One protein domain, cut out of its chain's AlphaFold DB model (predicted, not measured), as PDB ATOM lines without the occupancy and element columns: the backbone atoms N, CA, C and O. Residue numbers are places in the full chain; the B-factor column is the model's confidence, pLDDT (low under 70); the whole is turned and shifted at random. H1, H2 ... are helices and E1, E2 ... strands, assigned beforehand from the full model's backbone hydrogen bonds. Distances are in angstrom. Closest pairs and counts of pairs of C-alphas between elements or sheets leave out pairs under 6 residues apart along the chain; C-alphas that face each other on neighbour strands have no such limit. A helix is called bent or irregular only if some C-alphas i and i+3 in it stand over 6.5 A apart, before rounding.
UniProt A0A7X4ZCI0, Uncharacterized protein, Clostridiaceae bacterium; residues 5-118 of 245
ATOM      1  N   ARG A   5     115.678 152.685 197.726       86.69
ATOM      2  CA  ARG A   5     114.878 153.875 197.979       86.69
ATOM      3  C   ARG A   5     115.152 154.384 199.391       86.69
ATOM      4  O   ARG A   5     114.974 153.637 200.348       86.69
ATOM      5  N   PHE A   6     115.536 155.649 199.502       86.56
ATOM      6  CA  PHE A   6     115.584 156.391 200.758       86.56
ATOM      7  C   PHE A   6     114.389 157.341 200.842       86.56
ATOM      8  O   PHE A   6     114.024 157.967 199.847       86.56
ATOM      9  N   GLN A   7     113.792 157.442 202.031       81.06
ATOM     10  CA  GLN A   7     112.633 158.313 202.276       81.06
ATOM     11  C   GLN A   7     113.011 159.796 202.389       81.06
ATOM     12  O   GLN A   7     112.173 160.663 202.176       81.06
ATOM     13  N   SER A   8     114.263 160.091 202.744       82.44
ATOM     14  CA  SER A   8     114.773 161.455 202.854       82.44
ATOM     15  C   SER A   8     116.279 161.510 202.610       82.44
ATOM     16  O   SER A   8     116.991 160.504 202.730       82.44
ATOM     17  N   TRP A   9     116.772 162.704 202.282       80.62
ATOM     18  CA  TRP A   9     118.202 162.951 202.109       80.62
ATOM     19  C   TRP A   9     118.960 162.862 203.428       80.62
ATOM     20  O   TRP A   9     120.097 162.401 203.440       80.62
ATOM     21  N   GLU A  10     118.331 163.228 204.540       81.56
ATOM     22  CA  GLU A  10     118.904 163.106 205.875       81.56
ATOM     23  C   GLU A  10     119.243 161.647 206.188       81.56
ATOM     24  O   GLU A  10     120.385 161.351 206.530       81.56
ATOM     25  N   HIS A  11     118.303 160.715 205.989       85.25
ATOM     26  CA  HIS A  11     118.550 159.286 206.214       85.25
ATOM     27  C   HIS A  11     119.658 158.736 205.317       85.25
ATOM     28  O   HIS A  11     120.484 157.934 205.755       85.25
ATOM     29  N   PHE A  12     119.692 159.172 204.060       86.00
ATOM     30  CA  PHE A  12     120.747 158.778 203.141       86.00
ATOM     31  C   PHE A  12     122.125 159.295 203.580       86.00
ATOM     32  O   PHE A  12     123.092 158.533 203.580       86.00
ATOM     33  N   LEU A  13     122.224 160.558 203.997       82.69
ATOM     34  CA  LEU A  13     123.477 161.135 204.485       82.69
ATOM     35  C   LEU A  13     123.929 160.467 205.787       82.69
ATOM     36  O   LEU A  13     125.105 160.128 205.893       82.69
ATOM     37  N   TYR A  14     123.017 160.178 206.721       84.25
ATOM     38  CA  TYR A  14     123.340 159.420 207.934       84.25
ATOM     39  C   TYR A  14     123.873 158.020 207.625       84.25
ATOM     40  O   TYR A  14     124.883 157.609 208.200       84.25
ATOM     41  N   TYR A  15     123.248 157.314 206.677       88.00
ATOM     42  CA  TYR A  15     123.748 156.029 206.196       88.00
ATOM     43  C   TYR A  15     125.186 156.149 205.670       88.00
ATOM     44  O   TYR A  15     126.057 155.385 206.082       88.00
ATOM     45  N   VAL A  16     125.466 157.130 204.806       84.94
ATOM     46  CA  VAL A  16     126.812 157.341 204.244       84.94
ATOM     47  C   VAL A  16     127.830 157.686 205.330       84.94
ATOM     48  O   VAL A  16     128.925 157.126 205.331       84.94
ATOM     49  N   GLN A  17     127.484 158.573 206.266       81.56
ATOM     50  CA  GLN A  17     128.375 158.967 207.360       81.56
ATOM     51  C   GLN A  17     128.788 157.768 208.209       81.56
ATOM     52  O   GLN A  17     129.981 157.565 208.439       81.56
ATOM     53  N   ASN A  18     127.815 156.951 208.610       84.69
ATOM     54  CA  ASN A  18     128.068 155.738 209.378       84.69
ATOM     55  C   ASN A  18     128.902 154.738 208.575       84.69
ATOM     56  O   ASN A  18     129.900 154.212 209.069       84.69
ATOM     57  N   ARG A  19     128.548 154.534 207.303       85.00
ATOM     58  CA  ARG A  19     129.236 153.580 206.431       85.00
ATOM     59  C   ARG A  19     130.700 153.943 206.185       85.00
ATOM     60  O   ARG A  19     131.541 153.053 206.068       85.00
ATOM     61  N   GLU A  20     131.004 155.231 206.094       82.19
ATOM     62  CA  GLU A  20     132.350 155.743 205.825       82.19
ATOM     63  C   GLU A  20     133.109 156.144 207.105       82.19
ATOM     64  O   GLU A  20     134.233 156.639 207.015       82.19
ATOM     65  N   GLY A  21     132.534 155.911 208.294       77.81
ATOM     66  CA  GLY A  21     133.164 156.225 209.583       77.81
ATOM     67  C   GLY A  21     133.424 157.721 209.782       77.81
ATOM     68  O   GLY A  21     134.407 158.114 210.413       77.81
ATOM     69  N   ILE A  22     132.581 158.566 209.192       74.38
ATOM     70  CA  ILE A  22     132.713 160.019 209.233       74.38
ATOM     71  C   ILE A  22     132.089 160.514 210.535       74.38
ATOM     72  O   ILE A  22     130.900 160.310 210.773       74.38
ATOM     73  N   VAL A  23     132.885 161.189 211.371       62.91
ATOM     74  CA  VAL A  23     132.430 161.700 212.672       62.91
ATOM     75  C   VAL A  23     131.204 162.609 212.489       62.91
ATOM     76  O   VAL A  23     131.260 163.541 211.676       62.91
ATOM     77  N   PRO A  24     130.112 162.396 213.252       52.66
ATOM     78  CA  PRO A  24     128.942 163.256 213.199       52.66
ATOM     79  C   PRO A  24     129.305 164.701 213.563       52.66
ATOM     80  O   PRO A  24     129.623 165.031 214.703       52.66
ATOM     81  N   GLY A  25     129.228 165.589 212.580       54.38
ATOM     82  CA  GLY A  25     129.073 167.020 212.800       54.38
ATOM     83  C   GLY A  25     127.649 167.399 212.422       54.38
ATOM     84  O   GLY A  25     127.153 166.927 211.400       54.38
ATOM     85  N   ALA A  26     127.012 168.292 213.185       49.09
ATOM     86  CA  ALA A  26     125.639 168.786 212.968       49.09
ATOM     87  C   ALA A  26     125.382 169.448 211.589       49.09
ATOM     88  O   ALA A  26     124.346 170.066 211.367       49.09
ATOM     89  N   VAL A  27     126.354 169.388 210.679       52.91
ATOM     90  CA  VAL A  27     126.393 170.116 209.417       52.91
ATOM     91  C   VAL A  27     126.057 169.220 208.214       52.91
ATOM     92  O   VAL A  27     125.624 169.748 207.201       52.91
ATOM     93  N   TRP A  28     126.183 167.887 208.317       56.94
ATOM     94  CA  TRP A  28     125.756 166.952 207.253       56.94
ATOM     95  C   TRP A  28     124.248 166.707 207.243       56.94
ATOM     96  O   TRP A  28     123.656 166.526 206.189       56.94
ATOM     97  N   SER A  29     123.619 166.732 208.415       50.91
ATOM     98  CA  SER A  29     122.190 166.461 208.590       50.91
ATOM     99  C   SER A  29     121.289 167.616 208.147       50.91
ATOM    100  O   SER A  29     120.080 167.563 208.348       50.91
ATOM    101  N   ASN A  30     121.858 168.689 207.592       55.44
ATOM    102  CA  ASN A  30     121.090 169.815 207.094       55.44
ATOM    103  C   ASN A  30     121.007 169.766 205.565       55.44
ATOM    104  O   ASN A  30     121.802 170.400 204.866       55.44
ATOM    105  N   ALA A  31     120.008 169.044 205.049       50.81
ATOM    106  CA  ALA A  31     119.733 168.950 203.617       50.81
ATOM    107  C   ALA A  31     119.445 170.316 202.961       50.81
ATOM    108  O   ALA A  31     119.502 170.435 201.745       50.81
ATOM    109  N   SER A  32     119.214 171.395 203.722       48.88
ATOM    110  CA  SER A  32     119.078 172.746 203.146       48.88
ATOM    111  C   SER A  32     120.371 173.323 202.529       48.88
ATOM    112  O   SER A  32     120.336 174.424 201.986       48.88
ATOM    113  N   ILE A  33     121.493 172.584 202.562       51.34
ATOM    114  CA  ILE A  33     122.758 172.872 201.846       51.34
ATOM    115  C   ILE A  33     122.889 171.988 200.571       51.34
ATOM    116  O   ILE A  33     123.977 171.785 200.039       51.34
ATOM    117  N   LEU A  34     121.779 171.439 200.065       55.66
ATOM    118  CA  LEU A  34     121.664 170.814 198.738       55.66
ATOM    119  C   LEU A  34     121.949 171.866 197.657       55.66
ATOM    120  O   LEU A  34     121.154 172.792 197.496       55.66
ATOM    121  N   PHE A  35     123.082 171.759 196.958       55.72
ATOM    122  CA  PHE A  35     123.521 172.831 196.062       55.72
ATOM    123  C   PHE A  35     123.108 172.617 194.607       55.72
ATOM    124  O   PHE A  35     122.515 173.533 194.056       55.72
ATOM    125  N   ASP A  36     123.293 171.434 194.009       59.91
ATOM    126  CA  ASP A  36     122.975 171.249 192.586       59.91
ATOM    127  C   ASP A  36     122.516 169.813 192.268       59.91
ATOM    128  O   ASP A  36     123.208 168.830 192.566       59.91
ATOM    129  N   ALA A  37     121.327 169.699 191.667       62.00
ATOM    130  CA  ALA A  37     120.897 168.507 190.942       62.00
ATOM    131  C   ALA A  37     121.342 168.675 189.490       62.00
ATOM    132  O   ALA A  37     120.946 169.644 188.839       62.00
ATOM    133  N   ASP A  38     122.157 167.746 189.008       68.19
ATOM    134  CA  ASP A  38     122.672 167.764 187.647       68.19
ATOM    135  C   ASP A  38     122.297 166.468 186.920       68.19
ATOM    136  O   ASP A  38     122.102 165.410 187.530       68.19
ATOM    137  N   TYR A  39     122.172 166.558 185.603       71.62
ATOM    138  CA  TYR A  39     121.912 165.415 184.740       71.62
ATOM    139  C   TYR A  39     123.127 165.217 183.854       71.62
ATOM    140  O   TYR A  39     123.267 165.902 182.849       71.62
ATOM    141  N   LEU A  40     123.980 164.260 184.218       66.88
ATOM    142  CA  LEU A  40     125.194 163.997 183.452       66.88
ATOM    143  C   LEU A  40     124.847 163.261 182.154       66.88
ATOM    144  O   LEU A  40     124.364 162.116 182.178       66.88
ATOM    145  N   GLU A  41     125.122 163.910 181.025       66.38
ATOM    146  CA  GLU A  41     125.070 163.324 179.681       66.38
ATOM    147  C   GLU A  41     126.260 162.385 179.464       66.38
ATOM    148  O   GLU A  41     127.304 162.567 180.074       66.38
ATOM    149  N   VAL A  42     126.131 161.370 178.600       60.19
ATOM    150  CA  VAL A  42     127.119 160.271 178.433       60.19
ATOM    151  C   VAL A  42     128.578 160.740 178.272       60.19
ATOM    152  O   VAL A  42     129.497 160.047 178.702       60.19
ATOM    153  N   ASP A  43     128.814 161.887 177.641       59.50
ATOM    154  CA  ASP A  43     130.137 162.474 177.412       59.50
ATOM    155  C   ASP A  43     130.724 163.214 178.630       59.50
ATOM    156  O   ASP A  43     131.936 163.402 178.705       59.50
ATOM    157  N   GLU A  44     129.912 163.536 179.637       62.69
ATOM    158  CA  GLU A  44     130.342 164.105 180.924       62.69
ATOM    159  C   GLU A  44     130.808 163.018 181.919       62.69
ATOM    160  O   GLU A  44     131.264 163.304 183.028       62.69
ATOM    161  N   TRP A  45     130.745 161.740 181.518       64.44
ATOM    162  CA  TRP A  45     131.029 160.586 182.378       64.44
ATOM    163  C   TRP A  45     132.513 160.224 182.472       64.44
ATOM    164  O   TRP A  45     132.870 159.371 183.288       64.44
ATOM    165  N   GLU A  46     133.403 160.842 181.688       63.00
ATOM    166  CA  GLU A  46     134.836 160.497 181.690       63.00
ATOM    167  C   GLU A  46     135.480 160.641 183.085       63.00
ATOM    168  O   GLU A  46     136.373 159.869 183.445       63.00
ATOM    169  N   GLY A  47     134.997 161.579 183.911       65.06
ATOM    170  CA  GLY A  47     135.419 161.713 185.311       65.06
ATOM    171  C   GLY A  47     134.962 160.544 186.194       65.06
ATOM    172  O   GLY A  47     135.724 160.056 187.028       65.06
ATOM    173  N   PHE A  48     133.749 160.036 185.964       67.62
ATOM    174  CA  PHE A  48     133.165 158.900 186.684       67.62
ATOM    175  C   PHE A  48     133.749 157.556 186.249       67.62
ATOM    176  O   PHE A  48     133.895 156.662 187.083       67.62
ATOM    177  N   GLN A  49     134.135 157.406 184.976       70.50
ATOM    178  CA  GLN A  49     134.779 156.190 184.466       70.50
ATOM    179  C   GLN A  49     136.025 155.820 185.282       70.50
ATOM    180  O   GLN A  49     136.323 154.643 185.467       70.50
ATOM    181  N   LYS A  50     136.740 156.824 185.801       72.44
ATOM    182  CA  LYS A  50     137.925 156.628 186.645       72.44
ATOM    183  C   LYS A  50     137.594 156.172 188.073       72.44
ATOM    184  O   LYS A  50     138.463 155.621 188.739       72.44
ATOM    185  N   MET A  51     136.366 156.403 188.540       73.38
ATOM    186  CA  MET A  51     135.906 156.072 189.895       73.38
ATOM    187  C   MET A  51     135.110 154.765 189.976       73.38
ATOM    188  O   MET A  51     134.999 154.178 191.054       73.38
ATOM    189  N   LEU A  52     134.520 154.343 188.857       76.00
ATOM    190  CA  LEU A  52     133.680 153.156 188.732       76.00
ATOM    191  C   LEU A  52     134.505 151.930 188.329       76.00
ATOM    192  O   LEU A  52     135.513 152.031 187.630       76.00
ATOM    193  N   SER A  53     134.039 150.740 188.714       78.19
ATOM    194  CA  SER A  53     134.514 149.519 188.063       78.19
ATOM    195  C   SER A  53     134.018 149.478 186.610       78.19
ATOM    196  O   SER A  53     132.988 150.069 186.282       78.19
ATOM    197  N   ALA A  54     134.717 148.753 185.728       78.75
ATOM    198  CA  ALA A  54     134.280 148.603 184.335       78.75
ATOM    199  C   ALA A  54     132.850 148.036 184.234       78.75
ATOM    200  O   ALA A  54     132.067 148.493 183.408       78.75
ATOM    201  N   ALA A  55     132.494 147.102 185.122       80.81
ATOM    202  CA  ALA A  55     131.161 146.508 185.172       80.81
ATOM    203  C   ALA A  55     130.086 147.517 185.614       80.81
ATOM    204  O   ALA A  55     129.041 147.610 184.974       80.81
ATOM    205  N   ASP A  56     130.348 148.304 186.665       78.12
ATOM    206  CA  ASP A  56     129.400 149.319 187.144       78.12
ATOM    207  C   ASP A  56     129.195 150.426 186.106       78.12
ATOM    208  O   ASP A  56     128.068 150.872 185.882       78.12
ATOM    209  N   TYR A  57     130.273 150.838 185.430       78.69
ATOM    210  CA  TYR A  57     130.224 151.822 184.352       78.69
ATOM    211  C   TYR A  57     129.387 151.328 183.168       78.69
ATOM    212  O   TYR A  57     128.491 152.036 182.702       78.69
ATOM    213  N   GLU A  58     129.644 150.104 182.695       78.69
ATOM    214  CA  GLU A  58     128.866 149.489 181.614       78.69
ATOM    215  C   GLU A  58     127.388 149.366 181.989       78.69
ATOM    216  O   GLU A  58     126.517 149.696 181.189       78.69
ATOM    217  N   GLU A  59     127.069 148.945 183.213       78.56
ATOM    218  CA  GLU A  59     125.675 148.782 183.610       78.56
ATOM    219  C   GLU A  59     124.928 150.117 183.744       78.56
ATOM    220  O   GLU A  59     123.766 150.223 183.331       78.56
ATOM    221  N   LEU A  60     125.582 151.133 184.311       74.19
ATOM    222  CA  LEU A  60     125.030 152.480 184.436       74.19
ATOM    223  C   LEU A  60     124.761 153.104 183.059       74.19
ATOM    224  O   LEU A  60     123.654 153.591 182.819       74.19
ATOM    225  N   THR A  61     125.738 153.037 182.147       72.06
ATOM    226  CA  THR A  61     125.643 153.606 180.784       72.06
ATOM    227  C   THR A  61     124.701 152.825 179.867       72.06
ATOM    228  O   THR A  61     124.062 153.410 178.995       72.06
ATOM    229  N   ALA A  62     124.571 151.505 180.039       72.75
ATOM    230  CA  ALA A  62     123.748 150.677 179.155       72.75
ATOM    231  C   ALA A  62     122.241 150.939 179.307       72.75
ATOM    232  O   ALA A  62     121.474 150.707 178.369       72.75
ATOM    233  N   LYS A  63     121.796 151.384 180.490       65.19
ATOM    234  CA  LYS A  63     120.368 151.511 180.824       65.19
ATOM    235  C   LYS A  63     119.797 152.905 180.573       65.19
ATOM    236  O   LYS A  63     118.591 153.014 180.348       65.19
ATOM    237  N   LYS A  64     120.614 153.962 180.613       63.12
ATOM    238  CA  LYS A  64     120.141 155.348 180.494       63.12
ATOM    239  C   LYS A  64     121.097 156.217 179.683       63.12
ATOM    240  O   LYS A  64     122.305 156.048 179.750       63.12
ATOM    241  N   ARG A  65     120.525 157.171 178.938       63.19
ATOM    242  CA  ARG A  65     121.290 158.218 178.240       63.19
ATOM    243  C   ARG A  65     121.753 159.329 179.186       63.19
ATOM    244  O   ARG A  65     122.802 159.901 178.953       63.19
ATOM    245  N   THR A  66     120.995 159.573 180.252       64.88
ATOM    246  CA  THR A  66     121.307 160.542 181.307       64.88
ATOM    247  C   THR A  66     121.141 159.902 182.676       64.88
ATOM    248  O   THR A  66     120.230 159.092 182.894       64.88
ATOM    249  N   ILE A  67     122.021 160.258 183.606       72.75
ATOM    250  CA  ILE A  67     121.923 159.869 185.012       72.75
ATOM    251  C   ILE A  67     121.712 161.120 185.846       72.75
ATOM    252  O   ILE A  67     122.435 162.098 185.690       72.75
ATOM    253  N   GLU A  68     120.744 161.060 186.758       79.12
ATOM    254  CA  GLU A  68     120.617 162.082 187.785       79.12
ATOM    255  C   GLU A  68     121.728 161.881 188.815       79.12
ATOM    256  O   GLU A  68     121.865 160.810 189.426       79.12
ATOM    257  N   VAL A  69     122.528 162.926 188.979       78.62
ATOM    258  CA  VAL A  69     123.573 163.007 189.985       78.62
ATOM    259  C   VAL A  69     123.270 164.199 190.870       78.62
ATOM    260  O   VAL A  69     123.143 165.329 190.407       78.62
ATOM    261  N   ARG A  70     123.167 163.955 192.174       79.25
ATOM    262  CA  ARG A  70     123.033 165.037 193.154       79.25
ATOM    263  C   ARG A  70     124.338 165.226 193.879       79.25
ATOM    264  O   ARG A  70     124.850 164.253 194.428       79.25
ATOM    265  N   SER A  71     124.854 166.449 193.879       76.38
ATOM    266  CA  SER A  71     126.139 166.774 194.491       76.38
ATOM    267  C   SER A  71     125.983 167.559 195.795       76.38
ATOM    268  O   SER A  71     125.035 168.322 195.991       76.38
ATOM    269  N   PHE A  72     126.923 167.347 196.713       74.19
ATOM    270  CA  PHE A  72     126.936 167.940 198.043       74.19
ATOM    271  C   PHE A  72     128.360 168.342 198.408       74.19
ATOM    272  O   PHE A  72     129.306 167.587 198.180       74.19
ATOM    273  N   HIS A  73     128.503 169.496 199.052       69.88
ATOM    274  CA  HIS A  73     129.779 169.919 199.617       69.88
ATOM    275  C   HIS A  73     129.901 169.433 201.063       69.88
ATOM    276  O   HIS A  73     129.027 169.694 201.893       69.88
ATOM    277  N   MET A  74     131.008 168.766 201.391       66.62
ATOM    278  CA  MET A  74     131.268 168.312 202.761       66.62
ATOM    279  C   MET A  74     131.746 169.478 203.662       66.62
ATOM    280  O   MET A  74     132.642 170.231 203.270       66.62
ATOM    281  N   PRO A  75     131.210 169.660 204.888       54.94
ATOM    282  CA  PRO A  75     131.544 170.823 205.713       54.94
ATOM    283  C   PRO A  75     132.946 170.832 206.357       54.94
ATOM    284  O   PRO A  75     133.371 169.897 207.028       54.94
ATOM    285  N   LYS A  76     133.593 171.997 206.214       50.53
ATOM    286  CA  LYS A  76     134.659 172.675 206.992       50.53
ATOM    287  C   LYS A  76     135.985 171.990 207.367       50.53
ATOM    288  O   LYS A  76     136.908 172.745 207.672       50.53
ATOM    289  N   GLU A  77     136.161 170.674 207.272       49.22
ATOM    290  CA  GLU A  77     137.497 170.054 207.451       49.22
ATOM    291  C   GLU A  77     138.161 169.632 206.133       49.22
ATOM    292  O   GLU A  77     139.385 169.667 206.015       49.22
ATOM    293  N   SER A  78     137.375 169.391 205.086       52.69
ATOM    294  CA  SER A  78     137.862 169.177 203.726       52.69
ATOM    295  C   SER A  78     137.459 170.357 202.856       52.69
ATOM    296  O   SER A  78     136.319 170.458 202.416       52.69
ATOM    297  N   ARG A  79     138.385 171.277 202.589       52.41
ATOM    298  CA  ARG A  79     138.129 172.461 201.751       52.41
ATOM    299  C   ARG A  79     137.726 172.155 200.294       52.41
ATOM    300  O   ARG A  79     137.643 173.106 199.529       52.41
ATOM    301  N   GLN A  80     137.593 170.889 199.888       56.81
ATOM    302  CA  GLN A  80     137.635 170.475 198.482       56.81
ATOM    303  C   GLN A  80     136.959 169.110 198.229       56.81
ATOM    304  O   GLN A  80     137.434 168.400 197.361       56.81
ATOM    305  N   MET A  81     135.939 168.659 198.983       66.19
ATOM    306  CA  MET A  81     135.283 167.366 198.677       66.19
ATOM    307  C   MET A  81     133.834 167.507 198.197       66.19
ATOM    308  O   MET A  81     132.999 168.050 198.926       66.19
ATOM    309  N   ILE A  82     133.559 166.959 197.006       70.19
ATOM    310  CA  ILE A  82     132.220 166.739 196.453       70.19
ATOM    311  C   ILE A  82     131.807 165.307 196.764       70.19
ATOM    312  O   ILE A  82     132.464 164.342 196.379       70.19
ATOM    313  N   PHE A  83     130.666 165.171 197.416       75.00
ATOM    314  CA  PHE A  83     129.941 163.920 197.495       75.00
ATOM    315  C   PHE A  83     128.864 163.905 196.417       75.00
ATOM    316  O   PHE A  83     128.218 164.927 196.193       75.00
ATOM    317  N   TYR A  84     128.646 162.766 195.767       79.31
ATOM    318  CA  TYR A  84     127.549 162.624 194.825       79.31
ATOM    319  C   TYR A  84     126.717 161.374 195.081       79.31
ATOM    320  O   TYR A  84     127.237 160.316 195.433       79.31
ATOM    321  N   ALA A  85     125.417 161.483 194.840       83.00
ATOM    322  CA  ALA A  85     124.484 160.371 194.830       83.00
ATOM    323  C   ALA A  85     124.029 160.119 193.394       83.00
ATOM    324  O   ALA A  85     123.588 161.046 192.723       83.00
ATOM    325  N   VAL A  86     124.101 158.869 192.941       85.38
ATOM    326  CA  VAL A  86     123.663 158.441 191.607       85.38
ATOM    327  C   VAL A  86     122.322 157.739 191.738       85.38
ATOM    328  O   VAL A  86     122.225 156.744 192.458       85.38
ATOM    329  N   GLY A  87     121.292 158.218 191.051       83.88
ATOM    330  CA  GLY A  87     119.947 157.698 191.266       83.88
ATOM    331  C   GLY A  87     118.879 158.350 190.408       83.88
ATOM    332  O   GLY A  87     119.126 158.712 189.259       83.88
ATOM    333  N   GLU A  88     117.668 158.391 190.948       84.06
ATOM    334  CA  GLU A  88     116.530 159.120 190.394       84.06
ATOM    335  C   GLU A  88     115.546 159.464 191.516       84.06
ATOM    336  O   GLU A  88     115.318 158.646 192.414       84.06
ATOM    337  N   GLU A  89     114.967 160.664 191.475       77.56
ATOM    338  CA  GLU A  89     113.804 160.978 192.310       77.56
ATOM    339  C   GLU A  89     112.617 160.117 191.875       77.56
ATOM    340  O   GLU A  89     112.327 159.977 190.683       77.56
ATOM    341  N   ASP A  90     111.924 159.524 192.841       72.12
ATOM    342  CA  ASP A  90     110.639 158.905 192.577       72.12
ATOM    343  C   ASP A  90     109.506 159.907 192.817       72.12
ATOM    344  O   ASP A  90     109.617 160.850 193.598       72.12
ATOM    345  N   GLY A  91     108.395 159.734 192.097       66.12
ATOM    346  CA  GLY A  91     107.281 160.688 192.100       66.12
ATOM    347  C   GLY A  91     106.584 160.892 193.454       66.12
ATOM    348  O   GLY A  91     105.705 161.746 193.540       66.12
ATOM    349  N   ASP A  92     106.976 160.144 194.489       72.81
ATOM    350  CA  ASP A  92     106.437 160.219 195.850       72.81
ATOM    351  C   ASP A  92     107.393 160.949 196.821       72.81
ATOM    352  O   ASP A  92     107.193 160.900 198.035       72.81
ATOM    353  N   GLY A  93     108.437 161.612 196.306       68.56
ATOM    354  CA  GLY A  93     109.422 162.356 197.101       68.56
ATOM    355  C   GLY A  93     110.529 161.493 197.713       68.56
ATOM    356  O   GLY A  93     111.322 161.994 198.509       68.56
ATOM    357  N   GLY A  94     110.599 160.206 197.359       77.62
ATOM    358  CA  GLY A  94     111.718 159.333 197.690       77.62
ATOM    359  C   GLY A  94     112.860 159.461 196.681       77.62
ATOM    360  O   GLY A  94     112.690 159.943 195.563       77.62
ATOM    361  N   TYR A  95     114.046 158.997 197.069       83.31
ATOM    362  CA  TYR A  95     115.206 158.947 196.180       83.31
ATOM    363  C   TYR A  95     115.685 157.511 195.990       83.31
ATOM    364  O   TYR A  95     116.112 156.852 196.943       83.31
ATOM    365  N   LEU A  96     115.630 157.018 194.752       87.38
ATOM    366  CA  LEU A  96     116.138 155.702 194.382       87.38
ATOM    367  C   LEU A  96     117.637 155.796 194.080       87.38
ATOM    368  O   LEU A  96     118.060 155.994 192.942       87.38
ATOM    369  N   CYS A  97     118.453 155.619 195.115       87.56
ATOM    370  CA  CYS A  97     119.904 155.657 195.015       87.56
ATOM    371  C   CYS A  97     120.451 154.325 194.492       87.56
ATOM    372  O   CYS A  97     120.078 153.265 194.980       87.56
ATOM    373  N   ARG A  98     121.359 154.345 193.518       87.19
ATOM    374  CA  ARG A  98     122.066 153.158 192.994       87.19
ATOM    375  C   ARG A  98     123.508 153.077 193.483       87.19
ATOM    376  O   ARG A  98     124.106 152.005 193.449       87.19
ATOM    377  N   GLY A  99     124.042 154.190 193.966       88.25
ATOM    378  CA  GLY A  99     125.350 154.278 194.589       88.25
ATOM    379  C   GLY A  99     125.719 155.722 194.884       88.25
ATOM    380  O   GLY A  99     124.988 156.652 194.539       88.25
ATOM    381  N   TYR A 100     126.858 155.906 195.527       87.50
ATOM    382  CA  TYR A 100     127.395 157.222 195.834       87.50
ATOM    383  C   TYR A 100     128.896 157.263 195.632       87.50
ATOM    384  O   TYR A 100     129.557 156.227 195.626       87.50
ATOM    385  N   GLY A 101     129.442 158.461 195.505       84.38
ATOM    386  CA  GLY A 101     130.878 158.654 195.489       84.38
ATOM    387  C   GLY A 101     131.313 159.833 196.330       84.38
ATOM    388  O   GLY A 101     130.543 160.747 196.615       84.38
ATOM    389  N   ILE A 102     132.572 159.772 196.741       80.62
ATOM    390  CA  ILE A 102     133.270 160.845 197.443       80.62
ATOM    391  C   ILE A 102     134.442 161.229 196.551       80.62
ATOM    392  O   ILE A 102     135.202 160.350 196.141       80.62
ATOM    393  N   VAL A 103     134.553 162.515 196.230       76.00
ATOM    394  CA  VAL A 103     135.544 163.086 195.314       76.00
ATOM    395  C   VAL A 103     136.243 164.251 195.972       76.00
ATOM    396  O   VAL A 103     135.600 165.045 196.649       76.00
ATOM    397  N   ASN A 104     137.532 164.406 195.706       72.44
ATOM    398  CA  ASN A 104     138.274 165.624 195.967       72.44
ATOM    399  C   ASN A 104     138.313 166.515 194.707       72.44
ATOM    400  O   ASN A 104     138.907 166.146 193.699       72.44
ATOM    401  N   GLU A 105     137.705 167.700 194.763       65.88
ATOM    402  CA  GLU A 105     137.678 168.700 193.683       65.88
ATOM    403  C   GLU A 105     139.069 169.129 193.226       65.88
ATOM    404  O   GLU A 105     139.255 169.521 192.076       65.88
ATOM    405  N   SER A 106     140.051 169.100 194.131       67.12
ATOM    406  CA  SER A 106     141.407 169.535 193.797       67.12
ATOM    407  C   SER A 106     142.189 168.522 192.973       67.12
ATOM    408  O   SER A 106     143.166 168.911 192.332       67.12
ATOM    409  N   ASP A 107     141.765 167.255 192.976       67.88
ATOM    410  CA  ASP A 107     142.432 166.176 192.263       67.88
ATOM    411  C   ASP A 107     141.455 165.022 191.974       67.88
ATOM    412  O   ASP A 107     141.207 164.147 192.805       67.88
ATOM    413  N   ILE A 108     140.905 164.994 190.757       63.19
ATOM    414  CA  ILE A 108     140.066 163.878 190.284       63.19
ATOM    415  C   ILE A 108     140.872 162.567 190.185       63.19
ATOM    416  O   ILE A 108     140.286 161.484 190.220       63.19
ATOM    417  N   GLU A 109     142.205 162.634 190.114       63.31
ATOM    418  CA  GLU A 109     143.091 161.463 190.125       63.31
ATOM    419  C   GLU A 109     143.477 161.023 191.548       63.31
ATOM    420  O   GLU A 109     144.211 160.040 191.711       63.31
ATOM    421  N   ASP A 110     142.948 161.694 192.581       67.44
ATOM    422  CA  ASP A 110     143.103 161.278 193.971       67.44
ATOM    423  C   ASP A 110     142.574 159.847 194.136       67.44
ATOM    424  O   ASP A 110     141.414 159.538 193.867       67.44
ATOM    425  N   LYS A 111     143.435 158.952 194.627       65.56
ATOM    426  CA  LYS A 111     143.088 157.548 194.898       65.56
ATOM    427  C   LYS A 111     142.033 157.396 195.994       65.56
ATOM    428  O   LYS A 111     141.501 156.303 196.171       65.56
ATOM    429  N   ASN A 112     141.766 158.456 196.753       67.31
ATOM    430  CA  ASN A 112     140.685 158.501 197.727       67.31
ATOM    431  C   ASN A 112     139.310 158.654 197.063       67.31
ATOM    432  O   ASN A 112     138.305 158.321 197.705       67.31
ATOM    433  N   ASN A 113     139.271 159.103 195.799       74.12
ATOM    434  CA  ASN A 113     138.057 159.156 194.999       74.12
ATOM    435  C   ASN A 113     137.552 157.735 194.777       74.12
ATOM    436  O   ASN A 113     138.263 156.875 194.258       74.12
ATOM    437  N   ARG A 114     136.317 157.472 195.198       79.44
ATOM    438  CA  ARG A 114     135.732 156.133 195.113       79.44
ATOM    439  C   ARG A 114     134.242 156.196 194.862       79.44
ATOM    440  O   ARG A 114     133.565 157.065 195.407       79.44
ATOM    441  N   PHE A 115     133.751 155.235 194.087       85.12
ATOM    442  CA  PHE A 115     132.335 154.927 193.975       85.12
ATOM    443  C   PHE A 115     131.976 153.725 194.856       85.12
ATOM    444  O   PHE A 115     132.728 152.754 194.956       85.12
ATOM    445  N   ARG A 116     130.810 153.789 195.492       87.38
ATOM    446  CA  ARG A 116     130.217 152.737 196.312       87.38
ATOM    447  C   ARG A 116     128.842 152.394 195.734       87.38
ATOM    448  O   ARG A 116     127.933 153.224 195.842       87.38
ATOM    449  N   PRO A 117     128.648 151.204 195.141       86.62
ATOM    450  CA  PRO A 117     127.310 150.760 194.775       86.62
ATOM    451  C   PRO A 117     126.460 150.548 196.036       86.62
ATOM    452  O   PRO A 117     126.983 150.293 197.125       86.62
ATOM    453  N   MET A 118     125.138 150.660 195.898       87.62
ATOM    454  CA  MET A 118     124.224 150.244 196.965       87.62
ATOM    455  C   MET A 118     124.323 148.730 197.236       87.62
ATOM    456  O   MET A 118     124.642 147.983 196.308       87.62
TER     457      MET A 118
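AT A GLANCE: This is residues 5 to 118 of the 245 residues of an uncharacterized protein of Clostridiaceae bacterium (UniProt A0A7X4ZCI0). A strongly twisted sheet of five strands has H1 over one face and H2 on the opposite face, set beside the strands, with H3 next to H2 and grazing the sheet. The printed part has 114 residues, with three named helices and five named strands in the order H1 E1 H2 H3 E2 E3 E4 E5. The sheet's order is E1 E2 E3 E4 E5, antiparallel; the class is mixed, helices and strands. The whole is compact, with a radius of gyration of the C-alphas of 13.8 A and spans of 38 by 37 by 22 A.

HOW THE PARTS SIT: Start at residues 5 to 6, which pair antiparallel with residues 95 to 96 of E4, residues 95 to 104. Next, H1, residues 9 to 19, is on the sheet at a height of 9.7 A, slantwise to the strands; the closest C-alphas of H1 and E4 are those of Trp 9 and Tyr 95, 7.8 A. E1, residues 36 to 41, is antiparallel to E2, residues 66 to 73, with N 38 and O 69 at 3.0 A. H2, residues 42 to 49, is irregular, with C-alphas 44 and 47 7.1 A apart. H3, residues 54 to 63, is close to but not clearly touching H2; their closest C-alphas, Gln 49 and Tyr 57, are 6.3 A apart. E2, E3 at residues 81 to 89, E4 and E5 at residues 114 to 117 form a meander, each strand the antiparallel neighbour of the one before: look for N 72 and O 83 at 2.8 A, N 84 and O 101 at 2.9 A, and N 116 and O 100 at 2.7 A. Every O i to N i+4 pair is within hydrogen-bond range in H1, 5 of 6 in H3 and 1 of 4 in H2, which has 1 of 5 O i to N i+3 pairs within range.

IN THESE COORDINATES: Find C-alpha 9 at (118.202, 162.951, 202.109); from there H1 runs 15.1 A to C-alpha 19. E2 spans 22.2 A, E3 23.3 A and E4 24.0 A; E3 bends by 57 degrees at residue 86, E4 by 77 degrees at residue 98. E5 ends at C-alpha 117, (127.310, 150.760, 194.775).

THE WHOLE: The two C-alphas farthest apart, Ala 26 and Ala 62, are 38.4 A apart. The printed part has no cut; the link from H1 to E1 is long, 16 residues. The mean pLDDT of the printed part is 71.8, with 48 residues under 70, among them residues 23 to 38.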